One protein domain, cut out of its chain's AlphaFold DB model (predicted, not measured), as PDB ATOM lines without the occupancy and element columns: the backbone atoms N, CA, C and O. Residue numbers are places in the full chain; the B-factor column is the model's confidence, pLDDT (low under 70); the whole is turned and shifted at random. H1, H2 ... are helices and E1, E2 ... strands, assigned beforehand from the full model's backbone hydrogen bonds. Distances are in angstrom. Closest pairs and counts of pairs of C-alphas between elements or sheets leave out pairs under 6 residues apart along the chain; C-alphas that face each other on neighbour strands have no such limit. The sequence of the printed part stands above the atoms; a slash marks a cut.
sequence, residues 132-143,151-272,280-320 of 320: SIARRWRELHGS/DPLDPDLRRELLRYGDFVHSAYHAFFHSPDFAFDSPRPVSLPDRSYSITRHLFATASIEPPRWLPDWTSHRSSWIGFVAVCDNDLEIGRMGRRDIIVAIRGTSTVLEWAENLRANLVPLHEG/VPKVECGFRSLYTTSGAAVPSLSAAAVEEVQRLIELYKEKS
ATOM      1  N   SER A 132     -14.444 -39.017 -45.097       88.31
ATOM      2  CA  SER A 132     -15.329 -38.820 -46.233       88.31
ATOM      3  C   SER A 132     -16.603 -39.612 -45.982       88.31
ATOM      4  O   SER A 132     -16.564 -40.836 -45.859       88.31
ATOM      5  N   ILE A 133     -17.729 -38.904 -45.922       92.19
ATOM      6  CA  ILE A 133     -19.054 -39.515 -45.835       92.19
ATOM      7  C   ILE A 133     -19.715 -39.636 -47.211       92.19
ATOM      8  O   ILE A 133     -20.843 -40.108 -47.315       92.19
ATOM      9  N   ALA A 134     -19.012 -39.268 -48.285       93.31
ATOM     10  CA  ALA A 134     -19.525 -39.211 -49.651       93.31
ATOM     11  C   ALA A 134     -20.232 -40.491 -50.122       93.31
ATOM     12  O   ALA A 134     -21.187 -40.433 -50.889       93.31
ATOM     13  N   ARG A 135     -19.792 -41.664 -49.657       94.00
ATOM     14  CA  ARG A 135     -20.419 -42.946 -50.021       94.00
ATOM     15  C   ARG A 135     -21.681 -43.262 -49.217       94.00
ATOM     16  O   ARG A 135     -22.534 -43.993 -49.709       94.00
ATOM     17  N   ARG A 136     -21.795 -42.724 -48.001       93.50
ATOM     18  CA  ARG A 136     -22.844 -43.040 -47.015       93.50
ATOM     19  C   ARG A 136     -23.752 -41.854 -46.694       93.50
ATOM     20  O   ARG A 136     -24.638 -41.982 -45.859       93.50
ATOM     21  N   TRP A 137     -23.583 -40.704 -47.352       93.06
ATOM     22  CA  TRP A 137     -24.293 -39.484 -46.966       93.06
ATOM     23  C   TRP A 137     -25.813 -39.669 -46.970       93.06
ATOM     24  O   TRP A 137     -26.472 -39.129 -46.096       93.06
ATOM     25  N   ARG A 138     -26.386 -40.442 -47.903       94.75
ATOM     26  CA  ARG A 138     -27.843 -40.672 -47.946       94.75
ATOM     27  C   ARG A 138     -28.334 -41.385 -46.687       94.75
ATOM     28  O   ARG A 138     -29.327 -40.966 -46.105       94.75
ATOM     29  N   GLU A 139     -27.593 -42.402 -46.255       94.62
ATOM     30  CA  GLU A 139     -27.863 -43.189 -45.050       94.62
ATOM     31  C   GLU A 139     -27.801 -42.299 -43.798       94.62
ATOM     32  O   GLU A 139     -28.747 -42.262 -43.014       94.62
ATOM     33  N   LEU A 140     -26.730 -41.503 -43.675       93.38
ATOM     34  CA  LEU A 140     -26.521 -40.573 -42.559       93.38
ATOM     35  C   LEU A 140     -27.563 -39.441 -42.520       93.38
ATOM     36  O   LEU A 140     -27.933 -38.991 -41.441       93.38
ATOM     37  N   HIS A 141     -28.090 -39.017 -43.674       92.31
ATOM     38  CA  HIS A 141     -29.182 -38.037 -43.773       92.31
ATOM     39  C   HIS A 141     -30.579 -38.690 -43.804       92.31
ATOM     40  O   HIS A 141     -31.545 -38.058 -44.227       92.31
ATOM     41  N   GLY A 142     -30.701 -39.943 -43.349       92.81
ATOM     42  CA  GLY A 142     -31.990 -40.547 -43.008       92.81
ATOM     43  C   GLY A 142     -32.680 -41.333 -44.124       92.81
ATOM     44  O   GLY A 142     -33.836 -41.704 -43.954       92.81
ATOM     45  N   SER A 143     -32.015 -41.660 -45.240       94.31
ATOM     46  CA  SER A 143     -32.654 -42.438 -46.322       94.31
ATOM     47  C   SER A 143     -33.121 -43.837 -45.904       94.31
ATOM     48  O   SER A 143     -33.919 -44.445 -46.608       94.31
ATOM     49  N   ASP A 151     -28.023 -47.189 -32.076       90.06
ATOM     50  CA  ASP A 151     -27.624 -48.025 -30.939       90.06
ATOM     51  C   ASP A 151     -26.727 -49.200 -31.394       90.06
ATOM     52  O   ASP A 151     -27.240 -50.189 -31.927       90.06
ATOM     53  N   PRO A 152     -25.388 -49.095 -31.241       92.25
ATOM     54  CA  PRO A 152     -24.652 -47.916 -30.778       92.25
ATOM     55  C   PRO A 152     -24.681 -46.780 -31.812       92.25
ATOM     56  O   PRO A 152     -24.738 -47.023 -33.016       92.25
ATOM     57  N   LEU A 153     -24.598 -45.530 -31.345       92.06
ATOM     58  CA  LEU A 153     -24.606 -44.363 -32.229       92.06
ATOM     59  C   LEU A 153     -23.394 -44.381 -33.175       92.06
ATOM     60  O   LEU A 153     -22.247 -44.299 -32.723       92.06
ATOM     61  N   ASP A 154     -23.653 -44.440 -34.482       92.50
ATOM     62  CA  ASP A 154     -22.627 -44.408 -35.522       92.50
ATOM     63  C   ASP A 154     -21.782 -43.119 -35.381       92.50
ATOM     64  O   ASP A 154     -22.322 -42.018 -35.210       92.50
ATOM     65  N   PRO A 155     -20.442 -43.220 -35.414       90.81
ATOM     66  CA  PRO A 155     -19.568 -42.082 -35.159       90.81
ATOM     67  C   PRO A 155     -19.613 -41.015 -36.265       90.81
ATOM     68  O   PRO A 155     -19.407 -39.839 -35.958       90.81
ATOM     69  N   ASP A 156     -19.865 -41.387 -37.527       91.81
ATOM     70  CA  ASP A 156     -20.096 -40.423 -38.610       91.81
ATOM     71  C   ASP A 156     -21.439 -39.712 -38.396       91.81
ATOM     72  O   ASP A 156     -21.495 -38.485 -38.489       91.81
ATOM     73  N   LEU A 157     -22.490 -40.451 -38.013       92.38
ATOM     74  CA  LEU A 157     -23.802 -39.869 -37.702       92.38
ATOM     75  C   LEU A 157     -23.716 -38.881 -36.536       92.38
ATOM     76  O   LEU A 157     -24.202 -37.757 -36.644       92.38
ATOM     77  N   ARG A 158     -23.038 -39.251 -35.443       91.94
ATOM     78  CA  ARG A 158     -22.807 -38.357 -34.297       91.94
ATOM     79  C   ARG A 158     -22.148 -37.045 -34.722       91.94
ATOM     80  O   ARG A 158     -22.540 -35.983 -34.245       91.94
ATOM     81  N   ARG A 159     -21.132 -37.110 -35.587       88.81
ATOM     82  CA  ARG A 159     -20.415 -35.920 -36.068       88.81
ATOM     83  C   ARG A 159     -21.298 -35.029 -36.930       88.81
ATOM     84  O   ARG A 159     -21.272 -33.816 -36.736       88.81
ATOM     85  N   GLU A 160     -22.072 -35.603 -37.847       90.50
ATOM     86  CA  GLU A 160     -22.980 -34.808 -38.677       90.50
ATOM     87  C   GLU A 160     -24.107 -34.193 -37.831       90.50
ATOM     88  O   GLU A 160     -24.395 -33.011 -37.987       90.50
ATOM     89  N   LEU A 161     -24.660 -34.913 -36.846       91.38
ATOM     90  CA  LEU A 161     -25.638 -34.349 -35.903       91.38
ATOM     91  C   LEU A 161     -25.079 -33.151 -35.124       91.38
ATOM     92  O   LEU A 161     -25.733 -32.111 -35.046       91.38
ATOM     93  N   LEU A 162     -23.862 -33.269 -34.581       91.00
ATOM     94  CA  LEU A 162     -23.201 -32.161 -33.882       91.00
ATOM     95  C   LEU A 162     -22.977 -30.964 -34.810       91.00
ATOM     96  O   LEU A 162     -23.260 -29.834 -34.429       91.00
ATOM     97  N   ARG A 163     -22.558 -31.213 -36.053       90.25
ATOM     98  CA  ARG A 163     -22.362 -30.167 -37.059       90.25
ATOM     99  C   ARG A 163     -23.659 -29.434 -37.415       90.25
ATOM    100  O   ARG A 163     -23.654 -28.211 -37.521       90.25
ATOM    101  N   TYR A 164     -24.774 -30.146 -37.593       92.31
ATOM    102  CA  TYR A 164     -26.072 -29.492 -37.799       92.31
ATOM    103  C   TYR A 164     -26.505 -28.697 -36.556       92.31
ATOM    104  O   TYR A 164     -27.039 -27.594 -36.688       92.31
ATOM    105  N   GLY A 165     -26.203 -29.205 -35.357       92.38
ATOM    106  CA  GLY A 165     -26.391 -28.487 -34.093       92.38
ATOM    107  C   GLY A 165     -25.583 -27.188 -34.007       92.38
ATOM    108  O   GLY A 165     -26.110 -26.171 -33.558       92.38
ATOM    109  N   ASP A 166     -24.349 -27.186 -34.507       92.19
ATOM    110  CA  ASP A 166     -23.481 -26.009 -34.548       92.19
ATOM    111  C   ASP A 166     -24.073 -24.870 -35.399       92.19
ATOM    112  O   ASP A 166     -23.999 -23.707 -35.003       92.19
ATOM    113  N   PHE A 167     -24.738 -25.167 -36.525       93.88
ATOM    114  CA  PHE A 167     -25.427 -24.136 -37.318       93.88
ATOM    115  C   PHE A 167     -26.581 -23.483 -36.549       93.88
ATOM    116  O   PHE A 167     -26.757 -22.261 -36.594       93.88
ATOM    117  N   VAL A 168     -27.352 -24.285 -35.810       92.25
ATOM    118  CA  VAL A 168     -28.420 -23.778 -34.936       92.25
ATOM    119  C   VAL A 168     -27.821 -22.947 -33.799       92.25
ATOM    120  O   VAL A 168     -28.333 -21.874 -33.478       92.25
ATOM    121  N   HIS A 169     -26.699 -23.390 -33.227       90.88
ATOM    122  CA  HIS A 169     -25.976 -22.643 -32.204       90.88
ATOM    123  C   HIS A 169     -25.481 -21.286 -32.724       90.88
ATOM    124  O   HIS A 169     -25.697 -20.270 -32.064       90.88
ATOM    125  N   SER A 170     -24.911 -21.229 -33.933       91.75
ATOM    126  CA  SER A 170     -24.538 -19.973 -34.597       91.75
ATOM    127  C   SER A 170     -25.728 -19.029 -34.759       91.75
ATOM    128  O   SER A 170     -25.577 -17.820 -34.569       91.75
ATOM    129  N   ALA A 171     -26.920 -19.561 -35.057       90.69
ATOM    130  CA  ALA A 171     -28.127 -18.747 -35.131       90.69
ATOM    131  C   ALA A 171     -28.492 -18.136 -33.766       90.69
ATOM    132  O   ALA A 171     -28.737 -16.934 -33.670       90.69
ATOM    133  N   TYR A 172     -28.462 -18.923 -32.689       87.88
ATOM    134  CA  TYR A 172     -28.671 -18.399 -31.334       87.88
ATOM    135  C   TYR A 172     -27.617 -17.368 -30.930       87.88
ATOM    136  O   TYR A 172     -27.961 -16.311 -30.399       87.88
ATOM    137  N   HIS A 173     -26.344 -17.652 -31.197       87.31
ATOM    138  CA  HIS A 173     -25.250 -16.758 -30.853       87.31
ATOM    139  C   HIS A 173     -25.411 -15.396 -31.537       87.31
ATOM    140  O   HIS A 173     -25.343 -14.370 -30.860       87.31
ATOM    141  N   ALA A 174     -25.686 -15.382 -32.847       86.69
ATOM    142  CA  ALA A 174     -25.927 -14.156 -33.607       86.69
ATOM    143  C   ALA A 174     -27.156 -13.385 -33.106       86.69
ATOM    144  O   ALA A 174     -27.167 -12.157 -33.102       86.69
ATOM    145  N   PHE A 175     -28.192 -14.088 -32.647       81.62
ATOM    146  CA  PHE A 175     -29.374 -13.447 -32.090       81.62
ATOM    147  C   PHE A 175     -29.071 -12.701 -30.780       81.62
ATOM    148  O   PHE A 175     -29.422 -11.530 -30.654       81.62
ATOM    149  N   PHE A 176     -28.389 -13.347 -29.828       77.75
ATOM    150  CA  PHE A 176     -28.129 -12.767 -28.506       77.75
ATOM    151  C   PHE A 176     -26.993 -11.737 -28.479       77.75
ATOM    152  O   PHE A 176     -27.071 -10.769 -27.728       77.75
ATOM    153  N   HIS A 177     -25.953 -11.916 -29.296       72.81
ATOM    154  CA  HIS A 177     -24.747 -11.074 -29.273       72.81
ATOM    155  C   HIS A 177     -24.780  -9.939 -30.301       72.81
ATOM    156  O   HIS A 177     -23.752  -9.359 -30.639       72.81
ATOM    157  N   SER A 178     -25.957  -9.616 -30.834       67.12
ATOM    158  CA  SER A 178     -26.152  -8.475 -31.734       67.12
ATOM    159  C   SER A 178     -27.311  -7.577 -31.266       67.12
ATOM    160  O   SER A 178     -28.193  -7.264 -32.065       67.12
ATOM    161  N   PRO A 179     -27.370  -7.169 -29.982       58.84
ATOM    162  CA  PRO A 179     -28.502  -6.405 -29.444       58.84
ATOM    163  C   PRO A 179     -28.668  -5.029 -30.106       58.84
ATOM    164  O   PRO A 179     -29.782  -4.520 -30.170       58.84
ATOM    165  N   ASP A 180     -27.586  -4.470 -30.656       56.22
ATOM    166  CA  ASP A 180     -27.573  -3.146 -31.292       56.22
ATOM    167  C   ASP A 180     -28.184  -3.142 -32.705       56.22
ATOM    168  O   ASP A 180     -28.417  -2.088 -33.296       56.22
ATOM    169  N   PHE A 181     -28.457  -4.323 -33.265       58.09
ATOM    170  CA  PHE A 181     -29.050  -4.475 -34.589       58.09
ATOM    171  C   PHE A 181     -30.573  -4.474 -34.498       58.09
ATOM    172  O   PHE A 181     -31.163  -5.259 -33.745       58.09
ATOM    173  N   ALA A 182     -31.210  -3.644 -35.332       63.81
ATOM    174  CA  ALA A 182     -32.661  -3.620 -35.487       63.81
ATOM    175  C   ALA A 182     -33.203  -5.043 -35.713       63.81
ATOM    176  O   ALA A 182     -32.566  -5.866 -36.381       63.81
ATOM    177  N   PHE A 183     -34.385  -5.338 -35.166       62.62
ATOM    178  CA  PHE A 183     -35.008  -6.668 -35.243       62.62
ATOM    179  C   PHE A 183     -35.133  -7.204 -36.683       62.62
ATOM    180  O   PHE A 183     -35.004  -8.414 -36.886       62.62
ATOM    181  N   ASP A 184     -35.243  -6.289 -37.652       62.81
ATOM    182  CA  ASP A 184     -35.430  -6.543 -39.087       62.81
ATOM    183  C   ASP A 184     -34.130  -6.466 -39.907       62.81
ATOM    184  O   ASP A 184     -34.159  -6.476 -41.136       62.81
ATOM    185  N   SER A 185     -32.969  -6.376 -39.250       67.38
ATOM    186  CA  SER A 185     -31.679  -6.263 -39.938       67.38
ATOM    187  C   SER A 185     -30.904  -7.591 -39.998       67.38
ATOM    188  O   SER A 185     -30.983  -8.406 -39.071       67.38
ATOM    189  N   PRO A 186     -30.146  -7.831 -41.090       75.50
ATOM    190  CA  PRO A 186     -29.127  -8.876 -41.161       75.50
ATOM    191  C   PRO A 186     -28.187  -8.850 -39.956       75.50
ATOM    192  O   PRO A 186     -27.774  -7.780 -39.510       75.50
ATOM    193  N   ARG A 187     -27.816 -10.030 -39.453       77.12
ATOM    194  CA  ARG A 187     -26.917 -10.168 -38.298       77.12
ATOM    195  C   ARG A 187     -25.578 -10.761 -38.724       77.12
ATOM    196  O   ARG A 187     -25.572 -11.663 -39.562       77.12
ATOM    197  N   PRO A 188     -24.455 -10.324 -38.132       82.25
ATOM    198  CA  PRO A 188     -23.182 -10.999 -38.322       82.25
ATOM    199  C   PRO A 188     -23.254 -12.382 -37.665       82.25
ATOM    200  O   PRO A 188     -23.327 -12.515 -36.445       82.25
ATOM    201  N   VAL A 189     -23.254 -13.430 -38.483       86.06
ATOM    202  CA  VAL A 189     -23.256 -14.816 -38.011       86.06
ATOM    203  C   VAL A 189     -21.851 -15.381 -38.184       86.06
ATOM    204  O   VAL A 189     -21.304 -15.387 -39.285       86.06
ATOM    205  N   SER A 190     -21.270 -15.881 -37.094       86.44
ATOM    206  CA  SER A 190     -20.014 -16.627 -37.141       86.44
ATOM    207  C   SER A 190     -20.321 -18.113 -37.310       86.44
ATOM    208  O   SER A 190     -20.942 -18.723 -36.435       86.44
ATOM    209  N   LEU A 191     -19.932 -18.681 -38.452       86.62
ATOM    210  CA  LEU A 191     -20.043 -20.114 -38.707       86.62
ATOM    211  C   LEU A 191     -18.758 -20.823 -38.249       86.62
ATOM    212  O   LEU A 191     -17.663 -20.363 -38.586       86.62
ATOM    213  N   PRO A 192     -18.861 -21.946 -37.517       76.94
ATOM    214  CA  PRO A 192     -17.688 -22.712 -37.102       76.94
ATOM    215  C   PRO A 192     -17.012 -23.405 -38.289       76.94
ATOM    216  O   PRO A 192     -15.793 -23.575 -38.303       76.94
ATOM    217  N   ASP A 193     -17.791 -23.770 -39.310       80.69
ATOM    218  CA  ASP A 193     -17.288 -24.300 -40.573       80.69
ATOM    219  C   ASP A 193     -17.204 -23.180 -41.618       80.69
ATOM    220  O   ASP A 193     -18.216 -22.723 -42.147       80.69
ATOM    221  N   ARG A 194     -15.976 -22.753 -41.938       85.19
ATOM    222  CA  ARG A 194     -15.704 -21.733 -42.968       85.19
ATOM    223  C   ARG A 194     -15.988 -22.210 -44.393       85.19
ATOM    224  O   ARG A 194     -15.830 -21.434 -45.324       85.19
ATOM    225  N   SER A 195     -16.374 -23.473 -44.560       91.06
ATOM    226  CA  SER A 195     -16.773 -24.053 -45.845       91.06
ATOM    227  C   SER A 195     -18.164 -23.612 -46.303       91.06
ATOM    228  O   SER A 195     -18.586 -24.020 -47.382       91.06
ATOM    229  N   TYR A 196     -18.891 -22.855 -45.471       93.94
ATOM    230  CA  TYR A 196     -20.230 -22.357 -45.759       93.94
ATOM    231  C   TYR A 196     -20.241 -20.842 -45.861       93.94
ATOM    232  O   TYR A 196     -19.726 -20.142 -44.986       93.94
ATOM    233  N   SER A 197     -20.940 -20.346 -46.874       94.25
ATOM    234  CA  SER A 197     -21.295 -18.940 -47.010       94.25
ATOM    235  C   SER A 197     -22.789 -18.745 -46.785       94.25
ATOM    236  O   SER A 197     -23.625 -19.511 -47.268       94.25
ATOM    237  N   ILE A 198     -23.134 -17.712 -46.016       95.56
ATOM    238  CA  ILE A 198     -24.525 -17.313 -45.789       95.56
ATOM    239  C   ILE A 198     -25.011 -16.559 -47.013       95.56
ATOM    240  O   ILE A 198     -24.374 -15.605 -47.455       95.56
ATOM    241  N   THR A 199     -26.159 -16.970 -47.530       96.19
ATOM    242  CA  THR A 199     -26.722 -16.417 -48.761       96.19
ATOM    243  C   THR A 199     -27.999 -15.625 -48.509       96.19
ATOM    244  O   THR A 199     -28.300 -14.691 -49.249       96.19
ATOM    245  N   ARG A 200     -28.729 -15.933 -47.427       95.75
ATOM    246  CA  ARG A 200     -29.953 -15.216 -47.050       95.75
ATOM    247  C   ARG A 200     -30.153 -15.203 -45.542       95.75
ATOM    248  O   ARG A 200     -29.981 -16.221 -44.883       95.75
ATOM    249  N   HIS A 201     -30.588 -14.070 -44.999       93.69
ATOM    250  CA  HIS A 201     -31.113 -13.996 -43.634       93.69
ATOM    251  C   HIS A 201     -32.622 -14.222 -43.627       93.69
ATOM    252  O   HIS A 201     -33.332 -13.760 -44.521       93.69
ATOM    253  N   LEU A 202     -33.095 -14.927 -42.605       92.50
ATOM    254  CA  LEU A 202     -34.489 -15.300 -42.434       92.50
ATOM    255  C   LEU A 202     -35.107 -14.526 -41.277       92.50
ATOM    256  O   LEU A 202     -34.508 -14.374 -40.208       92.50
ATOM    257  N   PHE A 203     -36.345 -14.101 -41.494       88.12
ATOM    258  CA  PHE A 203     -37.145 -13.363 -40.534       88.12
ATOM    259  C   PHE A 203     -38.493 -14.056 -40.376       88.12
ATOM    260  O   PHE A 203     -39.021 -14.625 -41.329       88.12
ATOM    261  N   ALA A 204     -39.040 -14.010 -39.168       85.06
ATOM    262  CA  ALA A 204     -40.393 -14.454 -38.880       85.06
ATOM    263  C   ALA A 204     -41.221 -13.257 -38.416       85.06
ATOM    264  O   ALA A 204     -40.753 -12.467 -37.598       85.06
ATOM    265  N   THR A 205     -42.445 -13.147 -38.924       79.75
ATOM    266  CA  THR A 205     -43.406 -12.129 -38.493       79.75
ATOM    267  C   THR A 205     -44.483 -12.810 -37.670       79.75
ATOM    268  O   THR A 205     -45.081 -13.785 -38.123       79.75
ATOM    269  N   ALA A 206     -44.739 -12.308 -36.467       68.50
ATOM    270  CA  ALA A 206     -45.879 -12.752 -35.684       68.50
ATOM    271  C   ALA A 206     -47.090 -11.873 -36.032       68.50
ATOM    272  O   ALA A 206     -47.030 -10.655 -35.889       68.50
ATOM    273  N   SER A 207     -48.188 -12.482 -36.490       59.56
ATOM    274  CA  SER A 207     -49.478 -11.796 -36.636       59.56
ATOM    275  C   SER A 207     -50.180 -11.768 -35.280       59.56
ATOM    276  O   SER A 207     -51.077 -12.572 -35.024       59.56
ATOM    277  N   ILE A 208     -49.727 -10.913 -34.368       55.22
ATOM    278  CA  ILE A 208     -50.413 -10.690 -33.093       55.22
ATOM    279  C   ILE A 208     -50.984  -9.283 -33.146       55.22
ATOM    280  O   ILE A 208     -50.233  -8.333 -33.334       55.22
ATOM    281  N   GLU A 209     -52.301  -9.152 -32.978       48.81
ATOM    282  CA  GLU A 209     -52.887  -7.862 -32.628       48.81
ATOM    283  C   GLU A 209     -52.438  -7.539 -31.198       48.81
ATOM    284  O   GLU A 209     -52.849  -8.227 -30.257       48.81
ATOM    285  N   PRO A 210     -51.556  -6.550 -31.004       50.03
ATOM    286  CA  PRO A 210     -51.131  -6.157 -29.684       50.03
ATOM    287  C   PRO A 210     -52.356  -5.593 -28.945       50.03
ATOM    288  O   PRO A 210     -53.269  -5.036 -29.567       50.03
ATOM    289  N   PRO A 211     -52.420  -5.727 -27.611       49.91
ATOM    290  CA  PRO A 211     -53.451  -5.070 -26.821       49.91
ATOM    291  C   PRO A 211     -53.592  -3.591 -27.211       49.91
ATOM    292  O   PRO A 211     -52.589  -2.902 -27.348       49.91
ATOM    293  N   ARG A 212     -54.828  -3.082 -27.328       50.19
ATOM    294  CA  ARG A 212     -55.168  -1.729 -27.841       50.19
ATOM    295  C   ARG A 212     -54.447  -0.536 -27.185       50.19
ATOM    296  O   ARG A 212     -54.590   0.586 -27.653       50.19
ATOM    297  N   TRP A 213     -53.754  -0.745 -26.067       54.50
ATOM    298  CA  TRP A 213     -52.950   0.273 -25.385       54.50
ATOM    299  C   TRP A 213     -51.512   0.370 -25.921       54.50
ATOM    300  O   TRP A 213     -50.805   1.320 -25.584       54.50
ATOM    301  N   LEU A 214     -51.080  -0.585 -26.750       45.56
ATOM    302  CA  LEU A 214     -49.830  -0.525 -27.494       45.56
ATOM    303  C   LEU A 214     -50.063   0.102 -28.878       45.56
ATOM    304  O   LEU A 214     -51.086  -0.146 -29.510       45.56
ATOM    305  N   PRO A 215     -49.121   0.924 -29.357       44.56
ATOM    306  CA  PRO A 215     -49.257   1.629 -30.626       44.56
ATOM    307  C   PRO A 215     -49.165   0.684 -31.845       44.56
ATOM    308  O   PRO A 215     -48.369  -0.256 -31.848       44.56
ATOM    309  N   ASP A 216     -49.924   0.982 -32.908       47.53
ATOM    310  CA  ASP A 216     -50.158   0.122 -34.092       47.53
ATOM    311  C   ASP A 216     -48.893  -0.372 -34.827       47.53
ATOM    312  O   ASP A 216     -48.913  -1.405 -35.495       47.53
ATOM    313  N   TRP A 217     -47.754   0.315 -34.678       49.81
ATOM    314  CA  TRP A 217     -46.465  -0.112 -35.247       49.81
ATOM    315  C   TRP A 217     -45.874  -1.368 -34.575       49.81
ATOM    316  O   TRP A 217     -44.823  -1.858 -34.989       49.81
ATOM    317  N   THR A 218     -46.526  -1.896 -33.536       47.53
ATOM    318  CA  THR A 218     -46.124  -3.126 -32.837       47.53
ATOM    319  C   THR A 218     -46.758  -4.401 -33.414       47.53
ATOM    320  O   THR A 218     -46.208  -5.477 -33.196       47.53
ATOM    321  N   SER A 219     -47.813  -4.301 -34.235       50.44
ATOM    322  CA  SER A 219     -48.591  -5.453 -34.745       50.44
ATOM    323  C   SER A 219     -47.918  -6.291 -35.841       50.44
ATOM    324  O   SER A 219     -48.423  -7.350 -36.204       50.44
ATOM    325  N   HIS A 220     -46.790  -5.835 -36.397       53.66
ATOM    326  CA  HIS A 220     -46.123  -6.476 -37.543       53.66
ATOM    327  C   HIS A 220     -44.599  -6.469 -37.423       53.66
ATOM    328  O   HIS A 220     -43.886  -6.248 -38.405       53.66
ATOM    329  N   ARG A 221     -44.071  -6.679 -36.216       64.12
ATOM    330  CA  ARG A 221     -42.620  -6.767 -36.052       64.12
ATOM    331  C   ARG A 221     -42.114  -8.082 -36.624       64.12
ATOM    332  O   ARG A 221     -42.477  -9.164 -36.160       64.12
ATOM    333  N   SER A 222     -41.279  -7.971 -37.651       72.56
ATOM    334  CA  SER A 222     -40.455  -9.088 -38.078       72.56
ATOM    335  C   SER A 222     -39.332  -9.271 -37.049       72.56
ATOM    336  O   SER A 222     -38.964  -8.376 -36.290       72.56
ATOM    337  N   SER A 223     -38.836 -10.493 -36.920       79.75
ATOM    338  CA  SER A 223     -37.702 -10.789 -36.055       79.75
ATOM    339  C   SER A 223     -36.777 -11.737 -36.773       79.75
ATOM    340  O   SER A 223     -37.210 -12.759 -37.310       79.75
ATOM    341  N   TRP A 224     -35.489 -11.412 -36.758       86.25
ATOM    342  CA  TRP A 224     -34.464 -12.308 -37.255       86.25
ATOM    343  C   TRP A 224     -34.532 -13.667 -36.531       86.25
ATOM    344  O   TRP A 224     -34.473 -13.752 -35.293       86.25
ATOM    345  N   ILE A 225     -34.667 -14.740 -37.312       88.00
ATOM    346  CA  ILE A 225     -34.870 -16.111 -36.820       88.00
ATOM    347  C   ILE A 225     -33.811 -17.085 -37.351       88.00
ATOM    348  O   ILE A 225     -33.709 -18.210 -36.867       88.00
ATOM    349  N   GLY A 226     -33.005 -16.698 -38.337       93.19
ATOM    350  CA  GLY A 226     -32.033 -17.625 -38.897       93.19
ATOM    351  C   GLY A 226     -31.454 -17.205 -40.232       93.19
ATOM    352  O   GLY A 226     -31.441 -16.025 -40.590       93.19
ATOM    353  N   PHE A 227     -30.954 -18.188 -40.970       95.69
ATOM    354  CA  PHE A 227     -30.287 -17.967 -42.245       95.69
ATOM    355  C   PHE A 227     -30.311 -19.206 -43.146       95.69
ATOM    356  O   PHE A 227     -30.508 -20.334 -42.691       95.69
ATOM    357  N   VAL A 228     -30.072 -18.973 -44.435       97.69
ATOM    358  CA  VAL A 228     -29.732 -19.985 -45.435       97.69
ATOM    359  C   VAL A 228     -28.242 -19.871 -45.739       97.69
ATOM    360  O   VAL A 228     -27.725 -18.762 -45.900       97.69
ATOM    361  N   ALA A 229     -27.550 -21.004 -45.795       96.75
ATOM    362  CA  ALA A 229     -26.139 -21.081 -46.147       96.75
ATOM    363  C   ALA A 229     -25.879 -22.218 -47.137       96.75
ATOM    364  O   ALA A 229     -26.597 -23.216 -47.150       96.75
ATOM    365  N   VAL A 230     -24.833 -22.088 -47.948       96.56
ATOM    366  CA  VAL A 230     -24.420 -23.111 -48.913       96.56
ATOM    367  C   VAL A 230     -22.955 -23.461 -48.720       96.56
ATOM    368  O   VAL A 230     -22.133 -22.583 -48.465       96.56
ATOM    369  N   CYS A 231     -22.624 -24.746 -48.844       94.69
ATOM    370  CA  CYS A 231     -21.238 -25.187 -48.865       94.69
ATOM    371  C   CYS A 231     -20.587 -24.751 -50.185       94.69
ATOM    372  O   CYS A 231     -21.019 -25.188 -51.257       94.69
ATOM    373  N   ASP A 232     -19.554 -23.915 -50.129       90.81
ATOM    374  CA  ASP A 232     -18.832 -23.395 -51.298       90.81
ATOM    375  C   ASP A 232     -17.418 -23.970 -51.468       90.81
ATOM    376  O   ASP A 232     -16.850 -23.869 -52.551       90.81
ATOM    377  N   ASN A 233     -16.896 -24.657 -50.453       92.69
ATOM    378  CA  ASN A 233     -15.576 -25.282 -50.475       92.69
ATOM    379  C   ASN A 233     -15.577 -26.662 -51.161       92.69
ATOM    380  O   ASN A 233     -16.182 -27.613 -50.659       92.69
ATOM    381  N   ASP A 234     -14.824 -26.802 -52.254       91.38
ATOM    382  CA  ASP A 234     -14.717 -28.042 -53.038       91.38
ATOM    383  C   ASP A 234     -14.201 -29.245 -52.232       91.38
ATOM    384  O   ASP A 234     -14.643 -30.374 -52.457       91.38
ATOM    385  N   LEU A 235     -13.314 -29.027 -51.252       90.88
ATOM    386  CA  LEU A 235     -12.819 -30.109 -50.394       90.88
ATOM    387  C   LEU A 235     -13.933 -30.671 -49.509       90.88
ATOM    388  O   LEU A 235     -14.056 -31.887 -49.352       90.88
ATOM    389  N   GLU A 236     -14.763 -29.791 -48.953       91.19
ATOM    390  CA  GLU A 236     -15.873 -30.193 -48.094       91.19
ATOM    391  C   GLU A 236     -17.004 -30.821 -48.915       91.19
ATOM    392  O   GLU A 236     -17.580 -31.826 -48.505       91.19
ATOM    393  N   ILE A 237     -17.247 -30.323 -50.130       92.69
ATOM    394  CA  ILE A 237     -18.184 -30.932 -51.083       92.69
ATOM    395  C   ILE A 237     -17.731 -32.344 -51.460       92.69
ATOM    396  O   ILE A 237     -18.532 -33.280 -51.420       92.69
ATOM    397  N   GLY A 238     -16.443 -32.528 -51.767       91.94
ATOM    398  CA  GLY A 238     -15.864 -33.841 -52.054       91.94
ATOM    399  C   GLY A 238     -15.956 -34.792 -50.860       91.94
ATOM    400  O   GLY A 238     -16.276 -35.971 -51.019       91.94
ATOM    401  N   ARG A 239     -15.756 -34.280 -49.640       90.50
ATOM    402  CA  ARG A 239     -15.925 -35.056 -48.406       90.50
ATOM    403  C   ARG A 239     -17.375 -35.498 -48.189       90.50
ATOM    404  O   ARG A 239     -17.597 -36.659 -47.837       90.50
ATOM    405  N   MET A 240     -18.330 -34.591 -48.393       90.69
ATOM    406  CA  MET A 240     -19.771 -34.822 -48.242       90.69
ATOM    407  C   MET A 240     -20.363 -35.668 -49.372       90.69
ATOM    408  O   MET A 240     -21.408 -36.292 -49.196       90.69
ATOM    409  N   GLY A 241     -19.708 -35.692 -50.536       92.56
ATOM    410  CA  GLY A 241     -20.216 -36.312 -51.762       92.56
ATOM    411  C   GLY A 241     -21.408 -35.576 -52.371       92.56
ATOM    412  O   GLY A 241     -22.105 -36.142 -53.212       92.56
ATOM    413  N   ARG A 242     -21.677 -34.351 -51.905       92.94
ATOM    414  CA  ARG A 242     -22.735 -33.462 -52.386       92.94
ATOM    415  C   ARG A 242     -22.455 -32.029 -51.952       92.94
ATOM    416  O   ARG A 242     -21.820 -31.804 -50.922       92.94
ATOM    417  N   ARG A 243     -23.004 -31.067 -52.692       94.62
ATOM    418  CA  ARG A 243     -23.144 -29.696 -52.201       94.62
ATOM    419  C   ARG A 243     -24.305 -29.647 -51.216       94.62
ATOM    420  O   ARG A 243     -25.402 -30.102 -51.535       94.62
ATOM    421  N   ASP A 244     -24.046 -29.142 -50.017       94.50
ATOM    422  CA  ASP A 244     -25.060 -29.027 -48.975       94.50
ATOM    423  C   ASP A 244     -25.612 -27.600 -48.901       94.50
ATOM    424  O   ASP A 244     -24.850 -26.632 -48.979       94.50
ATOM    425  N   ILE A 245     -26.934 -27.487 -48.765       96.88
ATOM    426  CA  ILE A 245     -27.655 -26.233 -48.533       96.88
ATOM    427  C   ILE A 245     -28.331 -26.374 -47.174       96.88
ATOM    428  O   ILE A 245     -29.117 -27.294 -46.953       96.88
ATOM    429  N   ILE A 246     -28.025 -25.452 -46.272       96.06
ATOM    430  CA  ILE A 246     -28.486 -25.450 -44.890       96.06
ATOM    431  C   ILE A 246     -29.522 -24.354 -44.716       96.06
ATOM    432  O   ILE A 246     -29.283 -23.207 -45.085       96.06
ATOM    433  N   VAL A 247     -30.636 -24.693 -44.075       97.31
ATOM    434  CA  VAL A 247     -31.597 -23.727 -43.540       97.31
ATOM    435  C   VAL A 247     -31.548 -23.842 -42.020       97.31
ATOM    436  O   VAL A 247     -32.060 -24.804 -41.451       97.31
ATOM    437  N   ALA A 248     -30.889 -22.890 -41.361       95.50
ATOM    438  CA  ALA A 248     -30.731 -22.879 -39.912       95.50
ATOM    439  C   ALA A 248     -31.722 -21.890 -39.297       95.50
ATOM    440  O   ALA A 248     -31.665 -20.692 -39.574       95.50
ATOM    441  N   ILE A 249     -32.621 -22.393 -38.453       91.69
ATOM    442  CA  ILE A 249     -33.648 -21.603 -37.771       91.69
ATOM    443  C   ILE A 249     -33.472 -21.813 -36.267       91.69
ATOM    444  O   ILE A 249     -33.412 -22.952 -35.802       91.69
ATOM    445  N   ARG A 250     -33.367 -20.726 -35.497       87.44
ATOM    446  CA  ARG A 250     -33.316 -20.813 -34.029       87.44
ATOM    447  C   ARG A 250     -34.692 -21.164 -33.460       87.44
ATOM    448  O   ARG A 250     -35.723 -20.802 -34.023       87.44
ATOM    449  N   GLY A 251     -34.707 -21.768 -32.276       73.69
ATOM    450  CA  GLY A 251     -35.919 -21.889 -31.466       73.69
ATOM    451  C   GLY A 251     -36.262 -20.609 -30.685       73.69
ATOM    452  O   GLY A 251     -35.629 -19.551 -30.807       73.69
ATOM    453  N   THR A 252     -37.303 -20.703 -29.863       55.59
ATOM    454  CA  THR A 252     -37.958 -19.585 -29.173       55.59
ATOM    455  C   THR A 252     -37.195 -19.166 -27.909       55.59
ATOM    456  O   THR A 252     -37.331 -19.802 -26.870       55.59
ATOM    457  N   SER A 253     -36.411 -18.082 -27.967       52.72
ATOM    458  CA  SER A 253     -35.793 -17.476 -26.766       52.72
ATOM    459  C   SER A 253     -36.444 -16.167 -26.304       52.72
ATOM    460  O   SER A 253     -36.265 -15.775 -25.160       52.72
ATOM    461  N   THR A 254     -37.237 -15.487 -27.136       50.94
ATOM    462  CA  THR A 254     -37.895 -14.209 -26.784       50.94
ATOM    463  C   THR A 254     -39.348 -14.384 -26.338       50.94
ATOM    464  O   THR A 254     -40.226 -13.621 -26.719       50.94
ATOM    465  N   VAL A 255     -39.599 -15.415 -25.522       48.28
ATOM    466  CA  VAL A 255     -40.918 -16.002 -25.195       48.28
ATOM    467  C   VAL A 255     -41.871 -15.099 -24.390       48.28
ATOM    468  O   VAL A 255     -42.998 -15.510 -24.141       48.28
ATOM    469  N   LEU A 256     -41.524 -13.857 -24.032       44.53
ATOM    470  CA  LEU A 256     -42.497 -13.005 -23.328       44.53
ATOM    471  C   LEU A 256     -43.669 -12.538 -24.217       44.53
ATOM    472  O   LEU A 256     -44.762 -12.365 -23.700       44.53
ATOM    473  N   GLU A 257     -43.496 -12.435 -25.540       45.47
ATOM    474  CA  GLU A 257     -44.608 -12.150 -26.476       45.47
ATOM    475  C   GLU A 257     -45.264 -13.429 -27.045       45.47
ATOM    476  O   GLU A 257     -46.361 -13.387 -27.598       45.47
ATOM    477  N   TRP A 258     -44.635 -14.596 -26.873       52.19
ATOM    478  CA  TRP A 258     -45.144 -15.886 -27.366       52.19
ATOM    479  C   TRP A 258     -46.112 -16.563 -26.401       52.19
ATOM    480  O   TRP A 258     -46.984 -17.321 -26.826       52.19
ATOM    481  N   ALA A 259     -45.942 -16.309 -25.102       46.56
ATOM    482  CA  ALA A 259     -46.667 -17.000 -24.044       46.56
ATOM    483  C   ALA A 259     -48.180 -16.727 -24.061       46.56
ATOM    484  O   ALA A 259     -48.944 -17.586 -23.627       46.56
ATOM    485  N   GLU A 260     -48.629 -15.589 -24.598       47.81
ATOM    486  CA  GLU A 260     -50.063 -15.276 -24.652       47.81
ATOM    487  C   GLU A 260     -50.755 -15.758 -25.941       47.81
ATOM    488  O   GLU A 260     -51.967 -15.976 -25.924       47.81
ATOM    489  N   ASN A 261     -50.011 -16.014 -27.031       42.38
ATOM    490  CA  ASN A 261     -50.588 -16.366 -28.339       42.38
ATOM    491  C   ASN A 261     -50.240 -17.770 -28.872       42.38
ATOM    492  O   ASN A 261     -50.791 -18.177 -29.894       42.38
ATOM    493  N   LEU A 262     -49.434 -18.564 -28.149       52.12
ATOM    494  CA  LEU A 262     -49.388 -20.031 -28.278       52.12
ATOM    495  C   LEU A 262     -50.686 -20.648 -27.729       52.12
ATOM    496  O   LEU A 262     -50.693 -21.424 -26.771       52.12
ATOM    497  N   ARG A 263     -51.830 -20.306 -28.326       51.91
ATOM    498  CA  ARG A 263     -53.011 -21.156 -28.191       51.91
ATOM    499  C   ARG A 263     -52.614 -22.485 -28.817       51.91
ATOM    500  O   ARG A 263     -52.358 -22.525 -30.010       51.91
ATOM    501  N   ALA A 264     -52.570 -23.560 -28.034       55.38
ATOM    502  CA  ALA A 264     -52.282 -24.927 -28.484       55.38
ATOM    503  C   ALA A 264     -53.396 -25.500 -29.396       55.38
ATOM    504  O   ALA A 264     -53.833 -26.641 -29.261       55.38
ATOM    505  N   ASN A 265     -53.903 -24.678 -30.308       68.62
ATOM    506  CA  ASN A 265     -54.960 -24.986 -31.234       68.62
ATOM    507  C   ASN A 265     -54.316 -25.544 -32.494       68.62
ATOM    508  O   ASN A 265     -53.534 -24.887 -33.182       68.62
ATOM    509  N   LEU A 266     -54.674 -26.784 -32.795       79.00
ATOM    510  CA  LEU A 266     -54.296 -27.436 -34.032       79.00
ATOM    511  C   LEU A 266     -55.184 -26.919 -35.164       79.00
ATOM    512  O   LEU A 266     -56.398 -27.140 -35.164       79.00
ATOM    513  N   VAL A 267     -54.569 -26.264 -36.142       82.31
ATOM    514  CA  VAL A 267     -55.224 -25.768 -37.356       82.31
ATOM    515  C   VAL A 267     -54.866 -26.657 -38.549       82.31
ATOM    516  O   VAL A 267     -53.774 -27.228 -38.575       82.31
ATOM    517  N   PRO A 268     -55.758 -26.821 -39.541       83.88
ATOM    518  CA  PRO A 268     -55.419 -27.509 -40.784       83.88
ATOM    519  C   PRO A 268     -54.172 -26.903 -41.435       83.88
ATOM    520  O   PRO A 268     -54.038 -25.682 -41.505       83.88
ATOM    521  N   LEU A 269     -53.271 -27.752 -41.938       78.62
ATOM    522  CA  LEU A 269     -52.079 -27.286 -42.652       78.62
ATOM    523  C   LEU A 269     -52.448 -26.543 -43.950       78.62
ATOM    524  O   LEU A 269     -51.819 -25.543 -44.286       78.62
ATOM    525  N   HIS A 270     -53.499 -27.007 -44.635       75.62
ATOM    526  CA  HIS A 270     -54.032 -26.418 -45.862       75.62
ATOM    527  C   HIS A 270     -55.495 -26.020 -45.661       75.62
ATOM    528  O   HIS A 270     -56.307 -26.818 -45.179       75.62
ATOM    529  N   GLU A 271     -55.838 -24.797 -46.051       62.56
ATOM    530  CA  GLU A 271     -57.224 -24.336 -46.075       62.56
ATOM    531  C   GLU A 271     -57.919 -24.957 -47.294       62.56
ATOM    532  O   GLU A 271     -57.495 -24.752 -48.426       62.56
ATOM    533  N   GLY A 272     -58.945 -25.784 -47.055       59.12
ATOM    534  CA  GLY A 272     -59.709 -26.450 -48.120       59.12
ATOM    535  C   GLY A 272     -59.339 -27.909 -48.413       59.12
ATOM    536  O   GLY A 272     -59.557 -28.371 -49.528       59.12
ATOM    537  N   VAL A 280     -57.212 -34.824 -42.167       78.88
ATOM    538  CA  VAL A 280     -56.588 -33.540 -42.527       78.88
ATOM    539  C   VAL A 280     -55.398 -33.300 -41.585       78.88
ATOM    540  O   VAL A 280     -55.620 -33.207 -40.372       78.88
ATOM    541  N   PRO A 281     -54.155 -33.204 -42.096       84.62
ATOM    542  CA  PRO A 281     -52.993 -32.953 -41.259       84.62
ATOM    543  C   PRO A 281     -53.144 -31.590 -40.592       84.62
ATOM    544  O   PRO A 281     -53.516 -30.599 -41.232       84.62
ATOM    545  N   LYS A 282     -52.869 -31.551 -39.291       87.19
ATOM    546  CA  LYS A 282     -52.958 -30.334 -38.490       87.19
ATOM    547  C   LYS A 282     -51.584 -29.933 -37.981       87.19
ATOM    548  O   LYS A 282     -50.744 -30.786 -37.715       87.19
ATOM    549  N   VAL A 283     -51.394 -28.634 -37.824       85.75
ATOM    550  CA  VAL A 283     -50.186 -28.002 -37.299       85.75
ATOM    551  C   VAL A 283     -50.586 -27.017 -36.205       85.75
ATOM    552  O   VAL A 283     -51.723 -26.546 -36.165       85.75
ATOM    553  N   GLU A 284     -49.675 -26.732 -35.285       84.19
ATOM    554  CA  GLU A 284     -49.893 -25.716 -34.258       84.19
ATOM    555  C   GLU A 284     -50.029 -24.324 -34.905       84.19
ATOM    556  O   GLU A 284     -49.331 -23.985 -35.868       84.19
ATOM    557  N   CYS A 285     -51.005 -23.551 -34.428       80.62
ATOM    558  CA  CYS A 285     -51.409 -22.299 -35.058       80.62
ATOM    559  C   CYS A 285     -50.321 -21.219 -35.036       80.62
ATOM    560  O   CYS A 285     -50.168 -20.509 -36.032       80.62
ATOM    561  N   GLY A 286     -49.534 -21.136 -33.964       76.69
ATOM    562  CA  GLY A 286     -48.382 -20.254 -33.836       76.69
ATOM    563  C   GLY A 286     -47.310 -20.569 -34.873       76.69
ATOM    564  O   GLY A 286     -46.962 -19.694 -35.663       76.69
ATOM    565  N   PHE A 287     -46.842 -21.816 -34.961       81.12
ATOM    566  CA  PHE A 287     -45.860 -22.227 -35.969       81.12
ATOM    567  C   PHE A 287     -46.349 -21.961 -37.388       81.12
ATOM    568  O   PHE A 287     -45.586 -21.434 -38.199       81.12
ATOM    569  N   ARG A 288     -47.623 -22.255 -37.688       82.94
ATOM    570  CA  ARG A 288     -48.208 -21.908 -38.990       82.94
ATOM    571  C   ARG A 288     -48.160 -20.401 -39.226       82.94
ATOM    572  O   ARG A 288     -47.690 -19.987 -40.278       82.94
ATOM    573  N   SER A 289     -48.590 -19.599 -38.249       81.50
ATOM    574  CA  SER A 289     -48.582 -18.138 -38.342       81.50
ATOM    575  C   SER A 289     -47.184 -17.609 -38.649       81.50
ATOM    576  O   SER A 289     -47.027 -16.870 -39.613       81.50
ATOM    577  N   LEU A 290     -46.151 -18.044 -37.932       82.00
ATOM    578  CA  LEU A 290     -44.774 -17.616 -38.207       82.00
ATOM    579  C   LEU A 290     -44.257 -18.025 -39.569       82.00
ATOM    580  O   LEU A 290     -43.500 -17.292 -40.202       82.00
ATOM    581  N   TYR A 291     -44.612 -19.238 -39.974       86.00
ATOM    582  CA  TYR A 291     -44.130 -19.811 -41.208       86.00
ATOM    583  C   TYR A 291     -44.728 -19.079 -42.412       86.00
ATOM    584  O   TYR A 291     -44.021 -18.838 -43.389       86.00
ATOM    585  N   THR A 292     -46.005 -18.684 -42.337       88.00
ATOM    586  CA  THR A 292     -46.750 -18.135 -43.479       88.00
ATOM    587  C   THR A 292     -46.984 -16.627 -43.438       88.00
ATOM    588  O   THR A 292     -47.300 -16.059 -44.478       88.00
ATOM    589  N   THR A 293     -46.856 -15.960 -42.288       85.06
ATOM    590  CA  THR A 293     -47.098 -14.509 -42.181       85.06
ATOM    591  C   THR A 293     -45.964 -13.722 -42.832       85.06
ATOM    592  O   THR A 293     -44.802 -13.855 -42.442       85.06
ATOM    593  N   SER A 294     -46.317 -12.850 -43.774       86.31
ATOM    594  CA  SER A 294     -45.418 -11.830 -44.325       86.31
ATOM    595  C   SER A 294     -45.432 -10.564 -43.468       86.31
ATOM    596  O   SER A 294     -46.472 -10.175 -42.938       86.31
ATOM    597  N   GLY A 295     -44.279  -9.907 -43.358       76.88
ATOM    598  CA  GLY A 295     -44.166  -8.573 -42.776       76.88
ATOM    599  C   GLY A 295     -44.501  -7.481 -43.793       76.88
ATOM    600  O   GLY A 295     -44.675  -7.743 -44.982       76.88
ATOM    601  N   ALA A 296     -44.544  -6.227 -43.337       76.88
ATOM    602  CA  ALA A 296     -44.838  -5.084 -44.208       76.88
ATOM    603  C   ALA A 296     -43.777  -4.874 -45.309       76.88
ATOM    604  O   ALA A 296     -44.108  -4.464 -46.418       76.88
ATOM    605  N   ALA A 297     -42.511  -5.165 -45.002       77.62
ATOM    606  CA  ALA A 297     -41.375  -4.989 -45.912       77.62
ATOM    607  C   ALA A 297     -40.578  -6.285 -46.157       77.62
ATOM    608  O   ALA A 297     -39.586  -6.270 -46.885       77.62
ATOM    609  N   VAL A 298     -40.984  -7.401 -45.543       81.19
ATOM    610  CA  VAL A 298     -40.245  -8.669 -45.565       81.19
ATOM    611  C   VAL A 298     -41.199  -9.800 -45.959       81.19
ATOM    612  O   VAL A 298     -42.289  -9.884 -45.390       81.19
ATOM    613  N   PRO A 299     -40.832 -10.677 -46.916       90.06
ATOM    614  CA  PRO A 299     -41.651 -11.841 -47.254       90.06
ATOM    615  C   PRO A 299     -41.807 -12.787 -46.056       90.06
ATOM    616  O   PRO A 299     -41.039 -12.723 -45.094       90.06
ATOM    617  N   SER A 300     -42.785 -13.694 -46.121       90.75
ATOM    618  CA  SER A 300     -42.929 -14.740 -45.107       90.75
ATOM    619  C   SER A 300     -41.665 -15.596 -44.997       90.75
ATOM    620  O   SER A 300     -40.907 -15.751 -45.962       90.75
ATOM    621  N   LEU A 301     -41.468 -16.208 -43.826       91.31
ATOM    622  CA  LEU A 301     -40.359 -17.131 -43.584       91.31
ATOM    623  C   LEU A 301     -40.319 -18.245 -44.640       91.31
ATOM    624  O   LEU A 301     -39.256 -18.545 -45.186       91.31
ATOM    625  N   SER A 302     -41.481 -18.826 -44.950       93.38
ATOM    626  CA  SER A 302     -41.614 -19.871 -45.962       93.38
ATOM    627  C   SER A 302     -41.204 -19.395 -47.353       93.38
ATOM    628  O   SER A 302     -40.412 -20.067 -48.011       93.38
ATOM    629  N   ALA A 303     -41.691 -18.232 -47.792       95.06
ATOM    630  CA  ALA A 303     -41.388 -17.691 -49.108       95.06
ATOM    631  C   ALA A 303     -39.893 -17.377 -49.237       95.06
ATOM    632  O   ALA A 303     -39.266 -17.823 -50.193       95.06
ATOM    633  N   ALA A 304     -39.305 -16.706 -48.241       95.44
ATOM    634  CA  ALA A 304     -37.884 -16.361 -48.238       95.44
ATOM    635  C   ALA A 304     -36.972 -17.597 -48.292       95.44
ATOM    636  O   ALA A 304     -35.976 -17.602 -49.016       95.44
ATOM    637  N   ALA A 305     -37.301 -18.643 -47.525       96.69
ATOM    638  CA  ALA A 305     -36.523 -19.877 -47.507       96.69
ATOM    639  C   ALA A 305     -36.660 -20.655 -48.824       96.69
ATOM    640  O   ALA A 305     -35.657 -21.093 -49.383       96.69
ATOM    641  N   VAL A 306     -37.885 -20.809 -49.340       96.88
ATOM    642  CA  VAL A 306     -38.144 -21.553 -50.582       96.88
ATOM    643  C   VAL A 306     -37.530 -20.852 -51.790       96.88
ATOM    644  O   VAL A 306     -36.864 -21.513 -52.583       96.88
ATOM    645  N   GLU A 307     -37.708 -19.535 -51.914       97.62
ATOM    646  CA  GLU A 307     -37.134 -18.732 -53.000       97.62
ATOM    647  C   GLU A 307     -35.608 -18.876 -53.037       97.62
ATOM    648  O   GLU A 307     -35.027 -19.152 -54.088       97.62
ATOM    649  N   GLU A 308     -34.952 -18.763 -51.881       98.00
ATOM    650  CA  GLU A 308     -33.499 -18.857 -51.810       98.00
ATOM    651  C   GLU A 308     -32.988 -20.269 -52.113       98.00
ATOM    652  O   GLU A 308     -32.020 -20.435 -52.858       98.00
ATOM    653  N   VAL A 309     -33.642 -21.304 -51.582       97.75
ATOM    654  CA  VAL A 309     -33.276 -22.695 -51.875       97.75
ATOM    655  C   VAL A 309     -33.449 -22.993 -53.366       97.75
ATOM    656  O   VAL A 309     -32.562 -23.593 -53.969       97.75
ATOM    657  N   GLN A 310     -34.536 -22.534 -53.992       97.25
ATOM    658  CA  GLN A 310     -34.747 -22.683 -55.436       97.25
ATOM    659  C   GLN A 310     -33.671 -21.955 -56.247       97.25
ATOM    660  O   GLN A 310     -33.116 -22.535 -57.182       97.25
ATOM    661  N   ARG A 311     -33.321 -20.722 -55.857       97.50
ATOM    662  CA  ARG A 311     -32.244 -19.950 -56.486       97.50
ATOM    663  C   ARG A 311     -30.910 -20.697 -56.429       97.50
ATOM    664  O   ARG A 311     -30.200 -20.745 -57.430       97.50
ATOM    665  N   LEU A 312     -30.572 -21.290 -55.282       97.06
ATOM    666  CA  LEU A 312     -29.345 -22.074 -55.108       97.06
ATOM    667  C   LEU A 312     -29.373 -23.381 -55.909       97.06
ATOM    668  O   LEU A 312     -28.368 -23.733 -56.523       97.06
ATOM    669  N   ILE A 313     -30.507 -24.082 -55.947       95.88
ATOM    670  CA  ILE A 313     -30.661 -25.297 -56.757       95.88
ATOM    671  C   ILE A 313     -30.406 -24.989 -58.233       95.88
ATOM    672  O   ILE A 313     -29.624 -25.696 -58.864       95.88
ATOM    673  N   GLU A 314     -31.007 -23.927 -58.775       96.00
ATOM    674  CA  GLU A 314     -30.803 -23.565 -60.181       96.00
ATOM    675  C   GLU A 314     -29.361 -23.100 -60.437       96.00
ATOM    676  O   GLU A 314     -28.751 -23.515 -61.419       96.00
ATOM    677  N   LEU A 315     -28.768 -22.333 -59.512       95.00
ATOM    678  CA  LEU A 315     -27.380 -21.865 -59.614       95.00
ATOM    679  C   LEU A 315     -26.355 -23.010 -59.709       95.00
ATOM    680  O   LEU A 315     -25.330 -22.865 -60.373       95.00
ATOM    681  N   TYR A 316     -26.603 -24.134 -59.031       92.06
ATOM    682  CA  TYR A 316     -25.668 -25.264 -58.969       92.06
ATOM    683  C   TYR A 316     -26.088 -26.480 -59.800       92.06
ATOM    684  O   TYR A 316     -25.390 -27.493 -59.785       92.06
ATOM    685  N   LYS A 317     -27.173 -26.375 -60.569       88.62
ATOM    686  CA  LYS A 317     -27.710 -27.444 -61.423       88.62
ATOM    687  C   LYS A 317     -26.721 -27.958 -62.471       88.62
ATOM    688  O   LYS A 317     -26.768 -29.125 -62.830       88.62
ATOM    689  N   GLU A 318     -25.823 -27.093 -62.937       73.25
ATOM    690  CA  GLU A 318     -24.792 -27.426 -63.934       73.25
ATOM    691  C   GLU A 318     -23.437 -27.808 -63.310       73.25
ATOM    692  O   GLU A 318     -22.509 -28.183 -64.020       73.25
ATOM    693  N   LYS A 319     -23.304 -27.705 -61.981       62.53
ATOM    694  CA  LYS A 319     -22.064 -27.977 -61.225       62.53
ATOM    695  C   LYS A 319     -22.190 -29.198 -60.303       62.53
ATOM    696  O   LYS A 319     -21.436 -29.305 -59.335       62.53
ATOM    697  N   SER A 320     -23.183 -30.048 -60.561       48.78
ATOM    698  CA  SER A 320     -23.521 -31.241 -59.776       48.78
ATOM    699  C   SER A 320     -22.658 -32.446 -60.117       48.78
ATOM    700  O   SER A 320     -22.542 -32.727 -61.331       48.78
TER     701      SER A 320
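This is residues 132 to 143, 151 to 272 and 280 to 320 of the 320 residues of an uncharacterized protein of Vanilla planifolia (UniProt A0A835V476). A narrow antiparallel sheet of three strands, E1 E2 E3, makes the core between two helices: the long H2 crosses one face slantwise, and H5 runs along the other, giving three layers, helices on both faces of a sheet. H1 and H3 lie toward one end of this core; toward the other are H4, the small antiparallel pair E4 E5, and a long loop whose residues 212 to 217 stick out. The printed part has 175 residues, with five named helices and five named strands in the order H1 H2 E1 E2 H3 E3 E4 E5 H4 H5, of mixed class, helices and strands. It is only just compact, close to loose, with a radius of gyration of the C-alphas of 18.4 A, and spans 58 by 41 by 35 A.

Find C-alpha 137 at (-24.293, -39.484, -46.966), where H1, residues 137 to 140, begins. After the first cut, H2 runs 31.3 A through residues 155 to 176. E1, residues 196 to 205, covers 26.4 A and bends by 55 degrees at residue 199; E2, residues 222 to 231, covers 27.3 A. Next come H3, residues 234 to 240, E3, residues 245 to 249, and E4, residues 266 to 268. Past the second cut look for E5, residues 282 to 284, H4, residues 285 to 292, and H5, residues 301 to 316, 22.8 A long, ending at C-alpha 316 (-25.668, -25.264, -58.969).

Start at the hairpin E1 and E2, where N 202 and O 226 are 2.8 A apart, within hydrogen-bond range. E3 is the antiparallel neighbour of E2, with N 229 and O 246 at 2.9 A. H2 is on this sheet at a height of 8.9 A, over E2 and E3; its closest C-alphas to E2 are those of Ala 171 and Gly 226, 5.5 A. H5 is on the opposite face at 9.1 A, over E1 and E2. H4 only grazes the sheet; it touches residues 301 to 303 of H5, with C-alphas 291 and 301 closest at 5.2 A. In E4 and E5, N 267 and O 283 are 2.9 A apart. H1 and H2 only just touch, with 3 pairs of C-alphas within 8 A, closest Leu 140 and Leu 157 at 5.6 A. H3 is apart from H2. In H2, H3, H4 and H5 every O i to N i+4 pair is within hydrogen-bond range; H1 is too short for one.

The farthest C-alphas, Arg 135 and Trp 213, are 59.4 A apart. Residues 144 to 150 and 273 to 279 are not printed, leaving C-alpha gaps of 17.1 A and 9.6 A. The links H2 to E1, E1 to E2 and E3 to E4 are long. The mean pLDDT of the printed part is 80.8; look for values under 70 at residues 178 to 185, 206 to 221, 252 to 265, 271 to 272 and 319 to 320.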